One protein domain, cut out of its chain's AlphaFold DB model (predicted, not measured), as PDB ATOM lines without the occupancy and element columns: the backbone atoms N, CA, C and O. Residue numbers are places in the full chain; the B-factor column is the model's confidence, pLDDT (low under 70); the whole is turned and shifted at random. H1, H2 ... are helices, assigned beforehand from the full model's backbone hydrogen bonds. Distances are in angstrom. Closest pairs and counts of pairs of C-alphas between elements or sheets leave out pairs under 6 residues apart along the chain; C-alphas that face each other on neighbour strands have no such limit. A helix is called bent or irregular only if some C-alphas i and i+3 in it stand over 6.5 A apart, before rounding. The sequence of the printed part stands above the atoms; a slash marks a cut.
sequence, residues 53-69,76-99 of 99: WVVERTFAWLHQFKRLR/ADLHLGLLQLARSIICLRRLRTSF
ATOM      1  N   TRP A  53       0.478 -32.638 -34.475       71.25
ATOM      2  CA  TRP A  53      -0.767 -32.100 -35.021       71.25
ATOM      3  C   TRP A  53      -0.554 -30.923 -35.988       71.25
ATOM      4  O   TRP A  53      -1.309 -30.766 -36.945       71.25
ATOM      5  N   VAL A  54       0.494 -30.109 -35.798       67.94
ATOM      6  CA  VAL A  54       0.854 -29.041 -36.753       67.94
ATOM      7  C   VAL A  54       1.357 -29.639 -38.067       67.94
ATOM      8  O   VAL A  54       0.964 -29.186 -39.143       67.94
ATOM      9  N   VAL A  55       2.190 -30.675 -37.981       68.88
ATOM     10  CA  VAL A  55       2.731 -31.388 -39.140       68.88
ATOM     11  C   VAL A  55       1.611 -32.115 -39.892       68.88
ATOM     12  O   VAL A  55       1.441 -31.901 -41.087       68.88
ATOM     13  N   GLU A  56       0.768 -32.872 -39.194       69.88
ATOM     14  CA  GLU A  56      -0.391 -33.581 -39.753       69.88
ATOM     15  C   GLU A  56      -1.415 -32.625 -40.380       69.88
ATOM     16  O   GLU A  56      -1.909 -32.882 -41.476       69.88
ATOM     17  N   ARG A  57      -1.688 -31.473 -39.752       72.38
ATOM     18  CA  ARG A  57      -2.541 -30.425 -40.333       72.38
ATOM     19  C   ARG A  57      -1.933 -29.839 -41.607       72.38
ATOM     20  O   ARG A  57      -2.663 -29.592 -42.562       72.38
ATOM     21  N   THR A  58      -0.616 -29.635 -41.642       70.62
ATOM     22  CA  THR A  58       0.085 -29.156 -42.845       70.62
ATOM     23  C   THR A  58       0.017 -30.196 -43.959       70.62
ATOM     24  O   THR A  58      -0.283 -29.855 -45.099       70.62
ATOM     25  N   PHE A  59       0.185 -31.476 -43.626       66.44
ATOM     26  CA  PHE A  59      -0.007 -32.574 -44.568       66.44
ATOM     27  C   PHE A  59      -1.451 -32.674 -45.065       66.44
ATOM     28  O   PHE A  59      -1.657 -32.874 -46.257       66.44
ATOM     29  N   ALA A  60      -2.454 -32.452 -44.213       73.00
ATOM     30  CA  ALA A  60      -3.853 -32.401 -44.632       73.00
ATOM     31  C   ALA A  60      -4.117 -31.249 -45.619       73.00
ATOM     32  O   ALA A  60      -4.817 -31.447 -46.609       73.00
ATOM     33  N   TRP A  61      -3.517 -30.074 -45.401       69.50
ATOM     34  CA  TRP A  61      -3.586 -28.938 -46.328       69.50
ATOM     35  C   TRP A  61      -2.906 -29.246 -47.666       69.50
ATOM     36  O   TRP A  61      -3.500 -29.039 -48.720       69.50
ATOM     37  N   LEU A  62      -1.697 -29.809 -47.631       68.25
ATOM     38  CA  LEU A  62      -0.971 -30.257 -48.825       68.25
ATOM     39  C   LEU A  62      -1.767 -31.309 -49.610       68.25
ATOM     40  O   LEU A  62      -1.799 -31.286 -50.837       68.25
ATOM     41  N   HIS A  63      -2.473 -32.193 -48.906       67.44
ATOM     42  CA  HIS A  63      -3.312 -33.223 -49.507       67.44
ATOM     43  C   HIS A  63      -4.627 -32.673 -50.094       67.44
ATOM     44  O   HIS A  63      -5.247 -33.351 -50.912       67.44
ATOM     45  N   GLN A  64      -5.056 -31.461 -49.721       65.12
ATOM     46  CA  GLN A  64      -6.176 -30.752 -50.361       65.12
ATOM     47  C   GLN A  64      -5.764 -30.050 -51.663       65.12
ATOM     48  O   GLN A  64      -6.594 -29.903 -52.556       65.12
ATOM     49  N   PHE A  65      -4.471 -29.771 -51.882       60.53
ATOM     50  CA  PHE A  65      -3.923 -29.390 -53.200       60.53
ATOM     51  C   PHE A  65      -3.816 -30.596 -54.165       60.53
ATOM     52  O   PHE A  65      -2.946 -30.675 -55.035       60.53
ATOM     53  N   LYS A  66      -4.748 -31.547 -54.013       55.19
ATOM     54  CA  LYS A  66      -4.794 -32.917 -54.543       55.19
ATOM     55  C   LYS A  66      -4.713 -33.026 -56.074       55.19
ATOM     56  O   LYS A  66      -4.487 -34.120 -56.585       55.19
ATOM     57  N   ARG A  67      -4.820 -31.917 -56.815       52.94
ATOM     58  CA  ARG A  67      -4.578 -31.883 -58.272       52.94
ATOM     59  C   ARG A  67      -3.113 -32.095 -58.659       52.94
ATOM     60  O   ARG A  67      -2.850 -32.417 -59.810       52.94
ATOM     61  N   LEU A  68      -2.166 -31.981 -57.727       52.78
ATOM     62  CA  LEU A  68      -0.742 -32.141 -58.035       52.78
ATOM     63  C   LEU A  68      -0.231 -33.589 -57.893       52.78
ATOM     64  O   LEU A  68       0.935 -33.851 -58.156       52.78
ATOM     65  N   ARG A  69      -1.082 -34.548 -57.486       51.06
ATOM     66  CA  ARG A  69      -0.670 -35.933 -57.170       51.06
ATOM     67  C   ARG A  69      -0.450 -36.857 -58.368       51.06
ATOM     68  O   ARG A  69      -0.016 -37.988 -58.161       51.06
ATOM     69  N   ALA A  76      12.001 -34.921 -56.966       70.44
ATOM     70  CA  ALA A  76      12.111 -34.566 -55.549       70.44
ATOM     71  C   ALA A  76      12.190 -33.041 -55.326       70.44
ATOM     72  O   ALA A  76      11.698 -32.534 -54.319       70.44
ATOM     73  N   ASP A  77      12.714 -32.295 -56.299       68.62
ATOM     74  CA  ASP A  77      12.887 -30.840 -56.215       68.62
ATOM     75  C   ASP A  77      11.555 -30.085 -56.138       68.62
ATOM     76  O   ASP A  77      11.415 -29.116 -55.391       68.62
ATOM     77  N   LEU A  78      10.533 -30.569 -56.854       72.81
ATOM     78  CA  LEU A  78       9.200 -29.964 -56.822       72.81
ATOM     79  C   LEU A  78       8.554 -30.137 -55.441       72.81
ATOM     80  O   LEU A  78       7.892 -29.230 -54.936       72.81
ATOM     81  N   HIS A  79       8.782 -31.288 -54.801       73.00
ATOM     82  CA  HIS A  79       8.329 -31.534 -53.435       73.00
ATOM     83  C   HIS A  79       9.029 -30.622 -52.436       73.00
ATOM     84  O   HIS A  79       8.371 -30.062 -51.559       73.00
ATOM     85  N   LEU A  80      10.345 -30.454 -52.576       78.88
ATOM     86  CA  LEU A  80      11.121 -29.594 -51.695       78.88
ATOM     87  C   LEU A  80      10.650 -28.135 -51.783       78.88
ATOM     88  O   LEU A  80      10.419 -27.511 -50.746       78.88
ATOM     89  N   GLY A  81      10.408 -27.623 -52.994       80.88
ATOM     90  CA  GLY A  81       9.878 -26.269 -53.198       80.88
ATOM     91  C   GLY A  81       8.493 -26.062 -52.572       80.88
ATOM     92  O   GLY A  81       8.246 -25.055 -51.906       80.88
ATOM     93  N   LEU A  82       7.593 -27.042 -52.694       73.25
ATOM     94  CA  LEU A  82       6.263 -26.982 -52.073       73.25
ATOM     95  C   LEU A  82       6.324 -27.042 -50.541       73.25
ATOM     96  O   LEU A  82       5.569 -26.339 -49.866       73.25
ATOM     97  N   LEU A  83       7.231 -27.851 -49.985       75.56
ATOM     98  CA  LEU A  83       7.466 -27.917 -48.541       75.56
ATOM     99  C   LEU A  83       7.992 -26.583 -47.997       75.56
ATOM    100  O   LEU A  83       7.526 -26.120 -46.953       75.56
ATOM    101  N   GLN A  84       8.916 -25.940 -48.715       81.31
ATOM    102  CA  GLN A  84       9.432 -24.619 -48.357       81.31
ATOM    103  C   GLN A  84       8.331 -23.554 -48.398       81.31
ATOM    104  O   GLN A  84       8.154 -22.819 -47.427       81.31
ATOM    105  N   LEU A  85       7.525 -23.521 -49.464       79.69
ATOM    106  CA  LEU A  85       6.416 -22.574 -49.602       79.69
ATOM    107  C   LEU A  85       5.368 -22.744 -48.489       79.69
ATOM    108  O   LEU A  85       4.924 -21.763 -47.889       79.69
ATOM    109  N   ALA A  86       5.022 -23.987 -48.140       79.25
ATOM    110  CA  ALA A  86       4.115 -24.276 -47.031       79.25
ATOM    111  C   ALA A  86       4.673 -23.788 -45.681       79.25
ATOM    112  O   ALA A  86       3.942 -23.170 -44.901       79.25
ATOM    113  N   ARG A  87       5.968 -24.009 -45.416       80.19
ATOM    114  CA  ARG A  87       6.635 -23.533 -44.193       80.19
ATOM    115  C   ARG A  87       6.596 -22.005 -44.095       80.19
ATOM    116  O   ARG A  87       6.257 -21.491 -43.031       80.19
ATOM    117  N   SER A  88       6.845 -21.294 -45.194       84.38
ATOM    118  CA  SER A  88       6.787 -19.827 -45.241       84.38
ATOM    119  C   SER A  88       5.388 -19.283 -44.931       84.38
ATOM    120  O   SER A  88       5.252 -18.371 -44.116       84.38
ATOM    121  N   ILE A  89       4.331 -19.882 -45.491       82.69
ATOM    122  CA  ILE A  89       2.937 -19.480 -45.211       82.69
ATOM    123  C   ILE A  89       2.579 -19.705 -43.735       82.69
ATOM    124  O   ILE A  89       1.886 -18.886 -43.127       82.69
ATOM    125  N   ILE A  90       3.043 -20.805 -43.138       81.25
ATOM    126  CA  ILE A  90       2.814 -21.090 -41.715       81.25
ATOM    127  C   ILE A  90       3.550 -20.075 -40.839       81.25
ATOM    128  O   ILE A  90       2.943 -19.540 -39.912       81.25
ATOM    129  N   CYS A  91       4.816 -19.779 -41.144       82.88
ATOM    130  CA  CYS A  91       5.590 -18.751 -40.448       82.88
ATOM    131  C   CYS A  91       4.899 -17.384 -40.527       82.88
ATOM    132  O   CYS A  91       4.717 -16.746 -39.493       82.88
ATOM    133  N   LEU A  92       4.416 -16.984 -41.707       84.69
ATOM    134  CA  LEU A  92       3.684 -15.729 -41.902       84.69
ATOM    135  C   LEU A  92       2.394 -15.675 -41.066       84.69
ATOM    136  O   LEU A  92       2.104 -14.673 -40.420       84.69
ATOM    137  N   ARG A  93       1.620 -16.765 -41.038       81.25
ATOM    138  CA  ARG A  93       0.386 -16.835 -40.239       81.25
ATOM    139  C   ARG A  93       0.651 -16.774 -38.745       81.25
ATOM    140  O   ARG A  93      -0.140 -16.170 -38.037       81.25
ATOM    141  N   ARG A  94       1.732 -17.398 -38.276       78.75
ATOM    142  CA  ARG A  94       2.139 -17.344 -36.868       78.75
ATOM    143  C   ARG A  94       2.616 -15.949 -36.479       78.75
ATOM    144  O   ARG A  94       2.166 -15.443 -35.460       78.75
ATOM    145  N   LEU A  95       3.439 -15.316 -37.314       85.50
ATOM    146  CA  LEU A  95       3.880 -13.934 -37.112       85.50
ATOM    147  C   LEU A  95       2.693 -12.972 -37.031       85.50
ATOM    148  O   LEU A  95       2.616 -12.187 -36.097       85.50
ATOM    149  N   ARG A  96       1.717 -13.103 -37.935       79.62
ATOM    150  CA  ARG A  96       0.508 -12.265 -37.934       79.62
ATOM    151  C   ARG A  96      -0.432 -12.502 -36.746       79.62
ATOM    152  O   ARG A  96      -1.328 -11.707 -36.534       79.62
ATOM    153  N   THR A  97      -0.296 -13.615 -36.028       78.50
ATOM    154  CA  THR A  97      -1.052 -13.857 -34.784       78.50
ATOM    155  C   THR A  97      -0.296 -13.434 -33.529       78.50
ATOM    156  O   THR A  97      -0.876 -13.459 -32.450       78.50
ATOM    157  N   SER A  98       1.006 -13.166 -33.647       66.00
ATOM    158  CA  SER A  98       1.870 -12.773 -32.530       66.00
ATOM    159  C   SER A  98       2.074 -11.261 -32.433       66.00
ATOM    160  O   SER A  98       2.429 -10.797 -31.355       66.00
ATOM    161  N   PHE A  99       1.864 -10.533 -33.531       53.81
ATOM    162  CA  PHE A  99       1.634  -9.087 -33.547       53.81
ATOM    163  C   PHE A  99       0.138  -8.804 -33.441       53.81
ATOM    164  O   PHE A  99      -0.211  -7.801 -32.785       53.81
TER     165      PHE A  99
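What this domain is: This is residues 53 to 69 and 76 to 99 of the 99 residues of the protein "Putative transposase" of Streptomyces griseus subsp. griseus (strain JCM 4626 / NBRC 13350) (UniProt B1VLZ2). One long helix, H3, makes the length of the model, and a shorter helix, H1, crosses it slantwise near the middle of both as a loose X, close to it without clearly touching. H2, a short helical piece just beyond the end of H1, sticks out free, and so do residues 76 to 81 of H3 and, at the other end, residues 91 to 99, of which 91 to 98 belong to H3. The printed part has 41 residues with three named helices, in the order H1, H2, H3 along the chain, and no named strand; its class is all helix. The whole is loose, with a radius of gyration of the C-alphas of 11.4 A, and elongated, spanning 36 by 20 by 16 A.

How they stand to each other: H3, residues 76 to 98, is the longest helix. H1, residues 53 to 64, is close to H3 but not clearly touching it, with 1 pair of C-alphas within 8 A. The closest C-alphas of the two are those of Thr 58 and Ala 86, 7.6 A apart. Their lines stand at a steep tilt of 57 degrees and they run opposite ways, with their centres 11.7 A apart. H2, residues 66 to 69, and H1 meet only through their link, which is tight, with 1 residue, Phe 65, between them. H2 and H3 are apart, with no C-alpha of the one within 8 A of the other. In H1 and H3 every pair of O i and N i+4 is within hydrogen-bond range. H2, with 4 residues, is too short for such a pair, and its 1 pair of O i and N i+3 is not within range.

Where its parts are: H3 has 23 residues and runs 33.3 A from C-alpha 76 at (12.111, -34.566, -55.549) to C-alpha 98 at (1.870, -12.773, -32.530). H1 has 12 residues and measures 16.3 A from its first to its last C-alpha; it begins at C-alpha 53, at (-0.767, -32.100, -35.021). H2 measures 5.7 A from C-alpha 66 to C-alpha 69. No helix is bent or irregular.

The domain as a whole: The two C-alphas farthest apart are those of Arg 69 and Phe 99, 35.8 A from each other. Residues 70 to 75 are not printed, and across this cut, on the link from H2 to H3, C-alphas 69 and 76 are 13.0 A apart. The printed part ends at Phe 99, the chain's last residue. Residues 63 to 69, of which 66 to 69 belong to H2, stand free. The mean pLDDT of the printed part is 72.1; 16 residues are under 70, among them residues 61 to 69 and residues 98 to 99. The mean is 53 in H2, 69 in H1 and 78 in H3.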